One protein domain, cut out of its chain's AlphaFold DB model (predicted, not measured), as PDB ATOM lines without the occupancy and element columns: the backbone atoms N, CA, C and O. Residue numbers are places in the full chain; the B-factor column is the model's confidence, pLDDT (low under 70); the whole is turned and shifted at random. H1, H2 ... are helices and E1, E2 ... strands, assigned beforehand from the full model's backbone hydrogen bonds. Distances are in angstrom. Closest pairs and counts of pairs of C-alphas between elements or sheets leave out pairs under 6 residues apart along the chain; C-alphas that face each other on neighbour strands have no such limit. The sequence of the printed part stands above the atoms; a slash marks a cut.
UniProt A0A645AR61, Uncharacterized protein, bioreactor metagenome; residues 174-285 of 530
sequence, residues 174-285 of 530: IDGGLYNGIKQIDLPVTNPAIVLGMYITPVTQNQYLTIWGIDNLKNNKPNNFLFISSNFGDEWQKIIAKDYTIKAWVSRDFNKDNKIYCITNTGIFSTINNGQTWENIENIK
ATOM      1  N   ILE A 174     207.782 205.810 313.301       59.53
ATOM      2  CA  ILE A 174     206.465 206.418 313.133       59.53
ATOM      3  C   ILE A 174     205.784 205.723 311.969       59.53
ATOM      4  O   ILE A 174     205.887 206.177 310.836       59.53
ATOM      5  N   ASP A 175     205.066 204.662 312.320       62.88
ATOM      6  CA  ASP A 175     203.980 204.109 311.519       62.88
ATOM      7  C   ASP A 175     204.379 203.726 310.077       62.88
ATOM      8  O   ASP A 175     205.561 203.634 309.746       62.88
ATOM      9  N   GLY A 176     203.402 203.376 309.252       67.75
ATOM     10  CA  GLY A 176     203.612 203.007 307.856       67.75
ATOM     11  C   GLY A 176     202.988 201.661 307.539       67.75
ATOM     12  O   GLY A 176     202.196 201.102 308.305       67.75
ATOM     13  N   GLY A 177     203.309 201.127 306.369       73.06
ATOM     14  CA  GLY A 177     202.777 199.837 305.972       73.06
ATOM     15  C   GLY A 177     202.535 199.694 304.488       73.06
ATOM     16  O   GLY A 177     202.499 200.644 303.705       73.06
ATOM     17  N   LEU A 178     202.342 198.439 304.122       78.75
ATOM     18  CA  LEU A 178     201.985 198.032 302.783       78.75
ATOM     19  C   LEU A 178     200.462 197.907 302.707       78.75
ATOM     20  O   LEU A 178     199.865 197.271 303.568       78.75
ATOM     21  N   TYR A 179     199.829 198.492 301.692       78.06
ATOM     22  CA  TYR A 179     198.371 198.458 301.544       78.06
ATOM     23  C   TYR A 179     197.957 197.894 300.185       78.06
ATOM     24  O   TYR A 179     198.536 198.244 299.154       78.06
ATOM     25  N   ASN A 180     196.910 197.067 300.187       75.75
ATOM     26  CA  ASN A 180     196.156 196.674 299.000       75.75
ATOM     27  C   ASN A 180     194.758 197.292 299.083       75.75
ATOM     28  O   ASN A 180     193.928 196.886 299.902       75.75
ATOM     29  N   GLY A 181     194.533 198.342 298.294       72.81
ATOM     30  CA  GLY A 181     193.385 199.225 298.459       72.81
ATOM     31  C   GLY A 181     193.381 199.848 299.858       72.81
ATOM     32  O   GLY A 181     194.295 200.587 300.226       72.81
ATOM     33  N   ILE A 182     192.350 199.537 300.647       69.75
ATOM     34  CA  ILE A 182     192.213 199.990 302.042       69.75
ATOM     35  C   ILE A 182     192.725 198.975 303.073       69.75
ATOM     36  O   ILE A 182     192.838 199.312 304.251       69.75
ATOM     37  N   LYS A 183     193.020 197.735 302.660       78.88
ATOM     38  CA  LYS A 183     193.473 196.669 303.560       78.88
ATOM     39  C   LYS A 183     194.979 196.805 303.778       78.88
ATOM     40  O   LYS A 183     195.747 196.719 302.819       78.88
ATOM     41  N   GLN A 184     195.397 196.993 305.027       82.06
ATOM     42  CA  GLN A 184     196.805 196.868 305.401       82.06
ATOM     43  C   GLN A 184     197.239 195.406 305.241       82.06
ATOM     44  O   GLN A 184     196.523 194.485 305.639       82.06
ATOM     45  N   ILE A 185     198.390 195.205 304.615       85.25
ATOM     46  CA  ILE A 185     199.024 193.911 304.416       85.25
ATOM     47  C   ILE A 185     200.001 193.685 305.563       85.25
ATOM     48  O   ILE A 185     200.929 194.474 305.765       85.25
ATOM     49  N   ASP A 186     199.819 192.575 306.271       88.06
ATOM     50  CA  ASP A 186     200.762 192.139 307.290       88.06
ATOM     51  C   ASP A 186     202.071 191.689 306.635       88.06
ATOM     52  O   ASP A 186     202.097 190.876 305.705       88.06
ATOM     53  N   LEU A 187     203.182 192.227 307.132       87.50
ATOM     54  CA  LEU A 187     204.512 191.850 306.680       87.50
ATOM     55  C   LEU A 187     205.064 190.715 307.557       87.50
ATOM     56  O   LEU A 187     204.968 190.789 308.783       87.50
ATOM     57  N   PRO A 188     205.713 189.692 306.974       87.81
ATOM     58  CA  PRO A 188     206.274 188.547 307.698       87.81
ATOM     59  C   PRO A 188     207.641 188.885 308.329       87.81
ATOM     60  O   PRO A 188     208.612 188.134 308.199       87.81
ATOM     61  N   VAL A 189     207.739 190.048 308.970       83.00
ATOM     62  CA  VAL A 189     208.969 190.616 309.542       83.00
ATOM     63  C   VAL A 189     208.780 190.951 311.012       83.00
ATOM     64  O   VAL A 189     207.664 191.102 311.505       83.00
ATOM     65  N   THR A 190     209.895 191.099 311.723       73.56
ATOM     66  CA  THR A 190     209.862 191.652 313.081       73.56
ATOM     67  C   THR A 190     209.694 193.172 313.011       73.56
ATOM     68  O   THR A 190     210.452 193.853 312.326       73.56
ATOM     69  N   ASN A 191     208.673 193.711 313.683       66.00
ATOM     70  CA  ASN A 191     208.437 195.155 313.756       66.00
ATOM     71  C   ASN A 191     209.419 195.783 314.772       66.00
ATOM     72  O   ASN A 191     209.499 195.286 315.904       66.00
ATOM     73  N   PRO A 192     210.162 196.851 314.416       78.44
ATOM     74  CA  PRO A 192     210.025 197.675 313.207       78.44
ATOM     75  C   PRO A 192     210.836 197.208 311.996       78.44
ATOM     76  O   PRO A 192     211.957 196.713 312.126       78.44
ATOM     77  N   ALA A 193     210.257 197.435 310.813       84.56
ATOM     78  CA  ALA A 193     210.839 197.161 309.504       84.56
ATOM     79  C   ALA A 193     210.552 198.315 308.532       84.56
ATOM     80  O   ALA A 193     209.541 198.998 308.665       84.56
ATOM     81  N   ILE A 194     211.437 198.507 307.555       83.81
ATOM     82  CA  ILE A 194     211.304 199.488 306.473       83.81
ATOM     83  C   ILE A 194     211.232 198.721 305.159       83.81
ATOM     84  O   ILE A 194     212.150 197.964 304.834       83.81
ATOM     85  N   VAL A 195     210.170 198.941 304.387       86.81
ATOM     86  CA  VAL A 195     210.081 198.462 303.004       86.81
ATOM     87  C   VAL A 195     210.772 199.483 302.105       86.81
ATOM     88  O   VAL A 195     210.292 200.597 301.933       86.81
ATOM     89  N   LEU A 196     211.914 199.108 301.534       87.62
ATOM     90  CA  LEU A 196     212.710 199.991 300.675       87.62
ATOM     91  C   LEU A 196     212.185 200.023 299.238       87.62
ATOM     92  O   LEU A 196     212.401 200.993 298.510       87.62
ATOM     93  N   GLY A 197     211.482 198.972 298.819       88.25
ATOM     94  CA  GLY A 197     210.808 198.966 297.535       88.25
ATOM     95  C   GLY A 197     209.961 197.729 297.291       88.25
ATOM     96  O   GLY A 197     209.942 196.770 298.065       88.25
ATOM     97  N   MET A 198     209.239 197.789 296.176       90.38
ATOM     98  CA  MET A 198     208.409 196.705 295.679       90.38
ATOM     99  C   MET A 198     208.509 196.583 294.165       90.38
ATOM    100  O   MET A 198     208.867 197.527 293.455       90.38
ATOM    101  N   TYR A 199     208.124 195.417 293.674       89.31
ATOM    102  CA  TYR A 199     207.920 195.142 292.268       89.31
ATOM    103  C   TYR A 199     206.696 194.249 292.114       89.31
ATOM    104  O   TYR A 199     206.583 193.231 292.793       89.31
ATOM    105  N   ILE A 200     205.796 194.613 291.209       86.31
ATOM    106  CA  ILE A 200     204.671 193.768 290.816       86.31
ATOM    107  C   ILE A 200     204.944 193.307 289.392       86.31
ATOM    108  O   ILE A 200     205.254 194.130 288.526       86.31
ATOM    109  N   THR A 201     204.847 192.003 289.134       85.88
ATOM    110  CA  THR A 201     204.970 191.522 287.757       85.88
ATOM    111  C   THR A 201     203.867 192.140 286.894       85.88
ATOM    112  O   THR A 201     202.704 192.177 287.313       85.88
ATOM    113  N   PRO A 202     204.191 192.616 285.675       77.94
ATOM    114  CA  PRO A 202     203.182 193.078 284.730       77.94
ATOM    115  C   PRO A 202     202.100 192.013 284.549       77.94
ATOM    116  O   PRO A 202     202.420 190.827 284.601       77.94
ATOM    117  N   VAL A 203     200.850 192.433 284.326       68.62
ATOM    118  CA  VAL A 203     199.674 191.549 284.244       68.62
ATOM    119  C   VAL A 203     199.864 190.470 283.167       68.62
ATOM    120  O   VAL A 203     199.559 190.660 281.992       68.62
ATOM    121  N   THR A 204     200.400 189.324 283.574       64.25
ATOM    122  CA  THR A 204     200.341 188.047 282.863       64.25
ATOM    123  C   THR A 204     199.366 187.142 283.620       64.25
ATOM    124  O   THR A 204     198.734 187.571 284.583       64.25
ATOM    125  N   GLN A 205     199.206 185.882 283.208       62.69
ATOM    126  CA  GLN A 205     198.305 184.940 283.888       62.69
ATOM    127  C   GLN A 205     198.609 184.760 285.392       62.69
ATOM    128  O   GLN A 205     197.725 184.312 286.111       62.69
ATOM    129  N   ASN A 206     199.812 185.128 285.867       80.88
ATOM    130  CA  ASN A 206     200.193 185.095 287.280       80.88
ATOM    131  C   ASN A 206     200.857 186.415 287.698       80.88
ATOM    132  O   ASN A 206     201.881 186.812 287.136       80.88
ATOM    133  N   GLN A 207     200.296 187.073 288.710       85.94
ATOM    134  CA  GLN A 207     200.872 188.279 289.295       85.94
ATOM    135  C   GLN A 207     201.613 187.936 290.586       85.94
ATOM    136  O   GLN A 207     201.086 187.242 291.451       85.94
ATOM    137  N   TYR A 208     202.837 188.435 290.704       91.88
ATOM    138  CA  TYR A 208     203.676 188.276 291.878       91.88
ATOM    139  C   TYR A 208     204.041 189.650 292.416       91.88
ATOM    140  O   TYR A 208     204.471 190.526 291.665       91.88
ATOM    141  N   LEU A 209     203.899 189.813 293.724       91.94
ATOM    142  CA  LEU A 209     204.377 190.961 294.476       91.94
ATOM    143  C   LEU A 209     205.708 190.591 295.122       91.94
ATOM    144  O   LEU A 209     205.779 189.676 295.933       91.94
ATOM    145  N   THR A 210     206.762 191.308 294.768       93.94
ATOM    146  CA  THR A 210     208.076 191.224 295.405       93.94
ATOM    147  C   THR A 210     208.276 192.459 296.264       93.94
ATOM    148  O   THR A 210     208.038 193.566 295.787       93.94
ATOM    149  N   ILE A 211     208.733 192.293 297.500       94.19
ATOM    150  CA  ILE A 211     209.122 193.403 298.379       94.19
ATOM    151  C   ILE A 211     210.507 193.151 298.951       94.19
ATOM    152  O   ILE A 211     210.884 192.005 299.205       94.19
ATOM    153  N   TRP A 212     211.252 194.221 299.187       94.88
ATOM    154  CA  TRP A 212     212.541 194.150 299.862       94.88
ATOM    155  C   TRP A 212     212.705 195.310 300.825       94.88
ATOM    156  O   TRP A 212     212.061 196.357 300.700       94.88
ATOM    157  N   GLY A 213     213.576 195.118 301.801       92.31
ATOM    158  CA  GLY A 213     213.790 196.115 302.825       92.31
ATOM    159  C   GLY A 213     214.717 195.647 303.923       92.31
ATOM    160  O   GLY A 213     215.488 194.702 303.746       92.31
ATOM    161  N   ILE A 214     214.617 196.329 305.055       89.38
ATOM    162  CA  ILE A 214     215.395 196.053 306.255       89.38
ATOM    163  C   ILE A 214     214.458 195.880 307.446       89.38
ATOM    164  O   ILE A 214     213.553 196.685 307.651       89.38
ATOM    165  N   ASP A 215     214.655 194.825 308.227       88.19
ATOM    166  CA  ASP A 215     213.961 194.621 309.496       88.19
ATOM    167  C   ASP A 215     214.926 194.723 310.674       88.19
ATOM    168  O   ASP A 215     216.129 194.957 310.505       88.19
ATOM    169  N   ASN A 216     214.378 194.564 311.880       82.69
ATOM    170  CA  ASN A 216     215.168 194.519 313.100       82.69
ATOM    171  C   ASN A 216     215.995 195.802 313.301       82.69
ATOM    172  O   ASN A 216     217.151 195.763 313.718       82.69
ATOM    173  N   LEU A 217     215.383 196.958 313.011       74.44
ATOM    174  CA  LEU A 217     216.041 198.277 313.052       74.44
ATOM    175  C   LEU A 217     216.559 198.657 314.444       74.44
ATOM    176  O   LEU A 217     217.320 199.612 314.589       74.44
ATOM    177  N   LYS A 218     216.096 197.948 315.478       69.69
ATOM    178  CA  LYS A 218     216.558 198.110 316.857       69.69
ATOM    179  C   LYS A 218     217.923 197.452 317.090       69.69
ATOM    180  O   LYS A 218     218.538 197.740 318.113       69.69
ATOM    181  N   ASN A 219     218.411 196.631 316.159       66.44
ATOM    182  CA  ASN A 219     219.719 195.984 316.213       66.44
ATOM    183  C   ASN A 219     220.693 196.620 315.202       66.44
ATOM    184  O   ASN A 219     220.295 197.178 314.187       66.44
ATOM    185  N   ASN A 220     221.998 196.476 315.439       62.69
ATOM    186  CA  ASN A 220     223.082 197.106 314.636       62.69
ATOM    187  C   ASN A 220     223.222 196.546 313.256       62.69
ATOM    188  O   ASN A 220     223.844 197.139 312.382       62.69
ATOM    189  N   LYS A 221     222.792 195.299 313.159       73.19
ATOM    190  CA  LYS A 221     222.829 194.505 311.962       73.19
ATOM    191  C   LYS A 221     221.364 194.403 311.569       73.19
ATOM    192  O   LYS A 221     220.739 193.398 311.914       73.19
ATOM    193  N   PRO A 222     220.788 195.471 310.975       80.50
ATOM    194  CA  PRO A 222     219.472 195.358 310.375       80.50
ATOM    195  C   PRO A 222     219.526 194.193 309.389       80.50
ATOM    196  O   PRO A 222     220.518 194.039 308.664       80.50
ATOM    197  N   ASN A 223     218.508 193.336 309.389       86.69
ATOM    198  CA  ASN A 223     218.514 192.222 308.452       86.69
ATOM    199  C   ASN A 223     217.854 192.671 307.162       86.69
ATOM    200  O   ASN A 223     216.728 193.166 307.165       86.69
ATOM    201  N   ASN A 224     218.527 192.426 306.045       91.69
ATOM    202  CA  ASN A 224     217.892 192.556 304.747       91.69
ATOM    203  C   ASN A 224     216.818 191.476 304.606       91.69
ATOM    204  O   ASN A 224     217.072 190.295 304.867       91.69
ATOM    205  N   PHE A 225     215.637 191.867 304.144       94.50
ATOM    206  CA  PHE A 225     214.591 190.932 303.768       94.50
ATOM    207  C   PHE A 225     214.235 191.066 302.291       94.50
ATOM    208  O   PHE A 225     214.322 192.139 301.694       94.50
ATOM    209  N   LEU A 226     213.802 189.946 301.720       96.56
ATOM    210  CA  LEU A 226     213.237 189.840 300.386       96.56
ATOM    211  C   LEU A 226     212.094 188.824 300.464       96.56
ATOM    212  O   LEU A 226     212.310 187.680 300.874       96.56
ATOM    213  N   PHE A 227     210.888 189.241 300.094       96.62
ATOM    214  CA  PHE A 227     209.711 188.376 300.073       96.62
ATOM    215  C   PHE A 227     209.022 188.422 298.720       96.62
ATOM    216  O   PHE A 227     209.028 189.448 298.041       96.62
ATOM    217  N   ILE A 228     208.402 187.301 298.362       96.44
ATOM    218  CA  ILE A 228     207.546 187.170 297.188       96.44
ATOM    219  C   ILE A 228     206.177 186.683 297.651       96.44
ATOM    220  O   ILE A 228     206.082 185.805 298.505       96.44
ATOM    221  N   SER A 229     205.119 187.234 297.076       94.94
ATOM    222  CA  SER A 229     203.745 186.800 297.272       94.94
ATOM    223  C   SER A 229     203.077 186.574 295.919       94.94
ATOM    224  O   SER A 229     203.193 187.406 295.021       94.94
ATOM    225  N   SER A 230     202.367 185.458 295.769       93.31
ATOM    226  CA  SER A 230     201.535 185.138 294.598       93.31
ATOM    227  C   SER A 230     200.073 185.573 294.759       93.31
ATOM    228  O   SER A 230     199.258 185.345 293.868       93.31
ATOM    229  N   ASN A 231     199.726 186.168 295.902       90.62
ATOM    230  CA  ASN A 231     198.371 186.569 296.282       90.62
ATOM    231  C   ASN A 231     198.361 187.967 296.929       90.62
ATOM    232  O   ASN A 231     197.611 188.229 297.863       90.62
ATOM    233  N   PHE A 232     199.214 188.868 296.428       86.75
ATOM    234  CA  PHE A 232     199.271 190.281 296.833       86.75
ATOM    235  C   PHE A 232     199.404 190.522 298.344       86.75
ATOM    236  O   PHE A 232     198.876 191.494 298.875       86.75
ATOM    237  N   GLY A 233     200.153 189.658 299.021       89.56
ATOM    238  CA  GLY A 233     200.545 189.812 300.414       89.56
ATOM    239  C   GLY A 233     199.689 189.055 301.425       89.56
ATOM    240  O   GLY A 233     199.959 189.173 302.617       89.56
ATOM    241  N   ASP A 234     198.705 188.260 300.991       89.12
ATOM    242  CA  ASP A 234     197.986 187.364 301.909       89.12
ATOM    243  C   ASP A 234     198.902 186.230 302.419       89.12
ATOM    244  O   ASP A 234     198.835 185.840 303.583       89.12
ATOM    245  N   GLU A 235     199.803 185.729 301.568       93.81
ATOM    246  CA  GLU A 235     200.860 184.780 301.921       93.81
ATOM    247  C   GLU A 235     202.205 185.234 301.349       93.81
ATOM    248  O   GLU A 235     202.291 185.770 300.240       93.81
ATOM    249  N   TRP A 236     203.273 184.973 302.105       95.81
ATOM    250  CA  TRP A 236     204.625 185.394 301.760       95.81
ATOM    251  C   TRP A 236     205.614 184.239 301.778       95.81
ATOM    252  O   TRP A 236     205.700 183.460 302.727       95.81
ATOM    253  N   GLN A 237     206.451 184.205 300.752       96.56
ATOM    254  CA  GLN A 237     207.603 183.335 300.642       96.56
ATOM    255  C   GLN A 237     208.878 184.135 300.918       96.56
ATOM    256  O   GLN A 237     209.192 185.089 300.205       96.56
ATOM    257  N   LYS A 238     209.633 183.734 301.948       96.88
ATOM    258  CA  LYS A 238     210.933 184.336 302.275       96.88
ATOM    259  C   LYS A 238     212.008 183.886 301.297       96.88
ATOM    260  O   LYS A 238     212.179 182.689 301.068       96.88
ATOM    261  N   ILE A 239     212.773 184.848 300.797       97.69
ATOM    262  CA  ILE A 239     213.947 184.635 299.953       97.69
ATOM    263  C   ILE A 239     215.188 185.020 300.757       97.69
ATOM    264  O   ILE A 239     215.210 186.050 301.433       97.69
ATOM    265  N   ILE A 240     216.230 184.190 300.705       96.50
ATOM    266  CA  ILE A 240     217.515 184.519 301.330       96.50
ATOM    267  C   ILE A 240     218.201 185.572 300.453       96.50
ATOM    268  O   ILE A 240     218.734 185.259 299.386       96.50
ATOM    269  N   ALA A 241     218.142 186.835 300.877       94.06
ATOM    270  CA  ALA A 241     218.753 187.943 300.151       94.06
ATOM    271  C   ALA A 241     220.271 187.737 300.004       94.06
ATOM    272  O   ALA A 241     220.940 187.291 300.937       94.06
ATOM    273  N   LYS A 242     220.813 188.062 298.824       92.88
ATOM    274  CA  LYS A 242     222.252 187.967 298.539       92.88
ATOM    275  C   LYS A 242     223.075 188.911 299.419       92.88
ATOM    276  O   LYS A 242     224.117 188.513 299.931       92.88
ATOM    277  N   ASP A 243     222.610 190.151 299.518       91.88
ATOM    278  CA  ASP A 243     223.199 191.265 300.262       91.88
ATOM    279  C   ASP A 243     222.126 192.372 300.403       91.88
ATOM    280  O   ASP A 243     220.938 192.120 300.153       91.88
ATOM    281  N   TYR A 244     222.528 193.595 300.761       91.38
ATOM    282  CA  TYR A 244     221.689 194.788 300.717       91.38
ATOM    283  C   TYR A 244     221.086 194.962 299.321       91.38
ATOM    284  O   TYR A 244     221.774 195.219 298.327       91.38
ATOM    285  N   THR A 245     219.774 194.755 299.249       94.12
ATOM    286  CA  THR A 245     219.029 194.721 297.996       94.12
ATOM    287  C   THR A 245     218.586 196.133 297.641       94.12
ATOM    288  O   THR A 245     217.767 196.727 298.335       94.12
ATOM    289  N   ILE A 246     219.111 196.655 296.534       93.69
ATOM    290  CA  ILE A 246     218.701 197.943 295.960       93.69
ATOM    291  C   ILE A 246     217.378 197.771 295.212       93.69
ATOM    292  O   ILE A 246     216.473 198.596 295.331       93.69
ATOM    293  N   LYS A 247     217.259 196.683 294.442       94.81
ATOM    294  CA  LYS A 247     216.054 196.347 293.679       94.81
ATOM    295  C   LYS A 247     215.936 194.843 293.503       94.81
ATOM    296  O   LYS A 247     216.944 194.185 293.263       94.81
ATOM    297  N   ALA A 248     214.725 194.307 293.575       95.81
ATOM    298  CA  ALA A 248     214.458 192.906 293.271       95.81
ATOM    299  C   ALA A 248     213.189 192.749 292.436       95.81
ATOM    300  O   ALA A 248     212.267 193.557 292.521       95.81
ATOM    301  N   TRP A 249     213.169 191.712 291.605       94.44
ATOM    302  CA  TRP A 249     212.020 191.343 290.788       94.44
ATOM    303  C   TRP A 249     212.085 189.858 290.440       94.44
ATOM    304  O   TRP A 249     213.131 189.218 290.555       94.44
ATOM    305  N   VAL A 250     210.968 189.306 289.989       93.75
ATOM    306  CA  VAL A 250     210.911 187.941 289.455       93.75
ATOM    307  C   VAL A 250     210.837 187.963 287.933       93.75
ATOM    308  O   VAL A 250     210.411 188.954 287.330       93.75
ATOM    309  N   SER A 251     211.267 186.875 287.299       92.06
ATOM    310  CA  SER A 251     211.075 186.661 285.867       92.06
ATOM    311  C   SER A 251     209.583 186.672 285.500       92.06
ATOM    312  O   SER A 251     208.685 186.510 286.326       92.06
ATOM    313  N   ARG A 252     209.287 186.847 284.213       86.31
ATOM    314  CA  ARG A 252     207.899 186.803 283.721       86.31
ATOM    315  C   ARG A 252     207.278 185.426 283.769       86.31
ATOM    316  O   ARG A 252     206.081 185.297 284.002       86.31
ATOM    317  N   ASP A 253     208.104 184.427 283.513       88.75
ATOM    318  CA  ASP A 253     207.756 183.019 283.563       88.75
ATOM    319  C   ASP A 253     208.163 182.433 284.923       88.75
ATOM    320  O   ASP A 253     208.560 181.275 284.991       88.75
ATOM    321  N   PHE A 254     208.064 183.215 286.011       92.00
ATOM    322  CA  PHE A 254     208.477 182.789 287.354       92.00
ATOM    323  C   PHE A 254     207.811 181.479 287.781       92.00
ATOM    324  O   PHE A 254     208.444 180.624 288.388       92.00
ATOM    325  N   ASN A 255     206.563 181.254 287.369       91.00
ATOM    326  CA  ASN A 255     205.854 179.994 287.591       91.00
ATOM    327  C   ASN A 255     206.474 178.773 286.879       91.00
ATOM    328  O   ASN A 255     206.136 177.640 287.219       91.00
ATOM    329  N   LYS A 256     207.323 178.984 285.869       92.75
ATOM    330  CA  LYS A 256     208.021 177.938 285.108       92.75
ATOM    331  C   LYS A 256     209.497 177.842 285.483       92.75
ATOM    332  O   LYS A 256     210.002 176.731 285.613       92.75
ATOM    333  N   ASP A 257     210.187 178.976 285.609       94.56
ATOM    334  CA  ASP A 257     211.643 179.021 285.799       94.56
ATOM    335  C   ASP A 257     212.079 179.294 287.252       94.56
ATOM    336  O   ASP A 257     213.248 179.088 287.578       94.56
ATOM    337  N   ASN A 258     211.155 179.719 288.125       95.25
ATOM    338  CA  ASN A 258     211.399 180.154 289.505       95.25
ATOM    339  C   ASN A 258     212.522 181.195 289.646       95.25
ATOM    340  O   ASN A 258     213.171 181.280 290.692       95.25
ATOM    341  N   LYS A 259     212.783 181.985 288.600       96.06
ATOM    342  CA  LYS A 259     213.932 182.883 288.554       96.06
ATOM    343  C   LYS A 259     213.635 184.227 289.214       96.06
ATOM    344  O   LYS A 259     212.743 184.969 288.809       96.06
ATOM    345  N   ILE A 260     214.437 184.558 290.216       96.56
ATOM    346  CA  ILE A 260     214.413 185.825 290.951       96.56
ATOM    347  C   ILE A 260     215.696 186.568 290.617       96.56
ATOM    348  O   ILE A 260     216.769 185.967 290.569       96.56
ATOM    349  N   TYR A 261     215.593 187.871 290.423       96.12
ATOM    350  CA  TYR A 261     216.715 188.759 290.195       96.12
ATOM    351  C   TYR A 261     216.821 189.766 291.336       96.12
ATOM    352  O   TYR A 261     215.810 190.241 291.861       96.12
ATOM    353  N   CYS A 262     218.048 190.126 291.698       96.75
ATOM    354  CA  CYS A 262     218.299 191.245 292.590       96.75
ATOM    355  C   CYS A 262     219.505 192.060 292.130       96.75
ATOM    356  O   CYS A 262     220.470 191.535 291.575       96.75
ATOM    357  N   ILE A 263     219.458 193.354 292.411       97.12
ATOM    358  CA  ILE A 263     220.577 194.276 292.272       97.12
ATOM    359  C   ILE A 263     221.031 194.643 293.676       97.12
ATOM    360  O   ILE A 263     220.223 195.026 294.524       97.12
ATOM    361  N   THR A 264     222.331 194.516 293.900       96.12
ATOM    362  CA  THR A 264     223.021 194.931 295.124       96.12
ATOM    363  C   THR A 264     224.019 196.034 294.779       96.12
ATOM    364  O   THR A 264     224.201 196.374 293.610       96.12
ATOM    365  N   ASN A 265     224.721 196.561 295.778       91.75
ATOM    366  CA  ASN A 265     225.838 197.486 295.578       91.75
ATOM    367  C   ASN A 265     227.008 196.900 294.758       91.75
ATOM    368  O   ASN A 265     227.801 197.666 294.223       91.75
ATOM    369  N   THR A 266     227.130 195.572 294.657       94.88
ATOM    370  CA  THR A 266     228.264 194.913 293.982       94.88
ATOM    371  C   THR A 266     227.930 194.344 292.608       94.88
ATOM    372  O   THR A 266     228.838 193.990 291.852       94.88
ATOM    373  N   GLY A 267     226.650 194.231 292.252       96.00
ATOM    374  CA  GLY A 267     226.273 193.575 291.007       96.00
ATOM    375  C   GLY A 267     224.809 193.185 290.878       96.00
ATOM    376  O   GLY A 267     223.989 193.406 291.776       96.00
ATOM    377  N   ILE A 268     224.522 192.568 289.735       96.00
ATOM    378  CA  ILE A 268     223.249 191.952 289.370       96.00
ATOM    379  C   ILE A 268     223.374 190.448 289.597       96.00
ATOM    380  O   ILE A 268     224.290 189.803 289.087       96.00
ATOM    381  N   PHE A 269     222.431 189.881 290.335       96.75
ATOM    382  CA  PHE A 269     222.416 188.468 290.677       96.75
ATOM    383  C   PHE A 269     221.074 187.839 290.321       96.75
ATOM    384  O   PHE A 269     220.045 188.518 290.281       96.75
ATOM    385  N   SER A 270     221.073 186.525 290.104       96.88
ATOM    386  CA  SER A 270     219.838 185.748 290.015       96.88
ATOM    387  C   SER A 270     219.887 184.454 290.815       96.88
ATOM    388  O   SER A 270     220.956 183.930 291.119       96.88
ATOM    389  N   THR A 271     218.718 183.944 291.180       98.06
ATOM    390  CA  THR A 271     218.545 182.678 291.893       98.06
ATOM    391  C   THR A 271     217.316 181.948 291.362       98.06
ATOM    392  O   THR A 271     216.375 182.581 290.893       98.06
ATOM    393  N   ILE A 272     217.331 180.619 291.447       97.75
ATOM    394  CA  ILE A 272     216.204 179.734 291.104       97.75
ATOM    395  C   ILE A 272     215.766 178.858 292.290       97.75
ATOM    396  O   ILE A 272     214.934 177.966 292.148       97.75
ATOM    397  N   ASN A 273     216.375 179.058 293.464       97.31
ATOM    398  CA  ASN A 273     216.196 178.221 294.653       97.31
ATOM    399  C   ASN A 273     215.992 179.065 295.917       97.31
ATOM    400  O   ASN A 273     216.556 178.785 296.975       97.31
ATOM    401  N   ASN A 274     215.179 180.118 295.801       96.56
ATOM    402  CA  ASN A 274     214.803 181.000 296.909       96.56
ATOM    403  C   ASN A 274     216.001 181.645 297.623       96.56
ATOM    404  O   ASN A 274     215.973 181.878 298.833       96.56
ATOM    405  N   GLY A 275     217.062 181.936 296.869       97.56
ATOM    406  CA  GLY A 275     218.246 182.617 297.378       97.56
ATOM    407  C   GLY A 275     219.232 181.722 298.128       97.56
ATOM    408  O   GLY A 275     220.208 182.239 298.664       97.56
ATOM    409  N   GLN A 276     219.033 180.395 298.151       97.50
ATOM    410  CA  GLN A 276     220.030 179.469 298.707       97.50
ATOM    411  C   GLN A 276     221.378 179.604 297.986       97.50
ATOM    412  O   GLN A 276     222.434 179.550 298.614       97.50
ATOM    413  N   THR A 277     221.341 179.816 296.669       97.88
ATOM    414  CA  THR A 277     222.512 180.165 295.861       97.88
ATOM    415  C   THR A 277     222.174 181.286 294.889       97.88
ATOM    416  O   THR A 277     221.062 181.334 294.360       97.88
ATOM    417  N   TRP A 278     223.156 182.142 294.608       98.19
ATOM    418  CA  TRP A 278     223.031 183.259 293.674       98.19
ATOM    419  C   TRP A 278     224.097 183.172 292.582       98.19
ATOM    420  O   TRP A 278     225.288 183.077 292.882       98.19
ATOM    421  N   GLU A 279     223.660 183.233 291.331       97.25
ATOM    422  CA  GLU A 279     224.500 183.390 290.147       97.25
ATOM    423  C   GLU A 279     224.760 184.882 289.917       97.25
ATOM    424  O   GLU A 279     223.821 185.678 289.882       97.25
ATOM    425  N   ASN A 280     226.031 185.266 289.794       96.38
ATOM    426  CA  ASN A 280     226.417 186.627 289.430       96.38
ATOM    427  C   ASN A 280     226.282 186.789 287.917       96.38
ATOM    428  O   ASN A 280     226.904 186.033 287.172       96.38
ATOM    429  N   ILE A 281     225.478 187.760 287.490       95.38
ATOM    430  CA  ILE A 281     225.263 188.048 286.075       95.38
ATOM    431  C   ILE A 281     226.164 189.192 285.598       95.38
ATOM    432  O   ILE A 281     226.733 189.113 284.513       95.38
ATOM    433  N   GLU A 282     226.299 190.251 286.397       95.44
ATOM    434  CA  GLU A 282     227.094 191.431 286.050       95.44
ATOM    435  C   GLU A 282     227.652 192.087 287.318       95.44
ATOM    436  O   GLU A 282     226.937 192.233 288.313       95.44
ATOM    437  N   ASN A 283     228.912 192.527 287.276       95.94
ATOM    438  CA  ASN A 283     229.537 193.218 288.404       95.94
ATOM    439  C   ASN A 283     229.389 194.729 288.246       95.94
ATOM    440  O   ASN A 283     229.708 195.287 287.199       95.94
ATOM    441  N   ILE A 284     229.009 195.410 289.323       96.06
ATOM    442  CA  ILE A 284     228.868 196.863 289.337       96.06
ATOM    443  C   ILE A 284     229.934 197.431 290.270       96.06
ATOM    444  O   ILE A 284     230.010 197.076 291.442       96.06
ATOM    445  N   LYS A 285     230.803 198.282 289.719       95.88
ATOM    446  CA  LYS A 285     231.936 198.883 290.449       95.88
ATOM    447  C   LYS A 285     231.680 200.322 290.886       95.88
ATOM    448  O   LYS A 285     232.403 200.837 291.730       95.88
TER     449      LYS A 285
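What this domain is: This is residues 174 to 285 of the 530 residues of an uncharacterized protein of bioreactor metagenome (UniProt A0A645AR61). Two antiparallel sheets of four strands form a sandwich that is only partly face to face, with the strands crossed: E7, at one edge of the second sheet, packs on E3, E4 and E5 of the first, while E8, E9 and E10 extend away from it. A small hairpin, E1 and E2, sits at the far end of the domain from E10, and the short helix H1 lies off both sheets. The printed part has 112 residues with ten named strands and one named helix, in the order E1 to E7, H1, E8 to E10; the sheets run E3 E4 E5 E6 and E7 E8 E9 E10, and the class is mostly strand. The whole is compact, with a radius of gyration of the C-alphas of 13.9 A and spans of 39 by 38 by 21 A.

How they stand to each other: The first sheet holds E3, residues 193 to 200, E4, residues 209 to 215, E5, residues 223 to 229, and E6, residues 237 to 239, a meander in which each strand is the antiparallel neighbour of the one before. It is twisted, its strands' lines turning by 77 degrees from edge to edge, and E3 bends by 61 degrees at residue 196. E3 and E4 form a hairpin, with N 199 and O 210 at 2.8 A. E4 and E5 form another, with N 211 and O 227 at 2.9 A, and so do E5 and E6, with N 237 and O 228 at 2.8 A. The second sheet holds E7, residues 245 to 250, E8, residues 260 to 264, E9, residues 267 to 271, and E10, residues 279 to 283; E8 E9 E10 are a meander too. E7 and E8 are antiparallel at 165 degrees, with N 249 and O 261 at 3.0 A. N 262 and O 269 are 2.9 A apart in the hairpin of E8 and E9, and N 279 and O 270 are 2.8 A apart in that of E9 and E10. The sheets' best planes are 40 degrees apart and their strands stand at 46 degrees. The closest C-alphas of E3 and E7 are those of Tyr 199 and Trp 249, 5.8 A apart; those of E4 and E7 are Thr 210 and Trp 249, 6.1 A. E8 and E4 are apart. The helix H1, residues 254 to 257, is not on either sheet; it is too short for any O i to N i+4 pair inside it, and its one O i to N i+3 pair is not within hydrogen-bond range. E1, residues 178 to 180, and E2, residues 183 to 185, form a hairpin, with N 185 and O 178 at 2.7 A; E1 is only just apart from E3, at 8.1 A.

Where its parts are: E3 is the longest strand by residues and spans 20.0 A, from C-alpha 193 at (210.839, 197.161, 309.504) to C-alpha 200. E5 spans 19.3 A, E4 18.2 A and E6 6.5 A. E7 spans 13.6 A, E9 13.4 A, E8 13.2 A and E10 11.2 A, E10 ending with C-alpha 283 at (229.537, 193.218, 288.404). E1, 7.1 A long, begins with C-alpha 178 at (201.985, 198.032, 302.783); E2 spans 6.3 A and H1 5.2 A.

The domain as a whole: The two C-alphas farthest apart are those of Ile 182 and Lys 285, 41.4 A. The printed part has no cut and no long link; the tight link of five residues from E6 to E7 leads from the first sheet to the second. The mean pLDDT of the printed part is 88.2; it is under 70 at residues 174 to 176, 182, 191, 203 to 205 and 218 to 220.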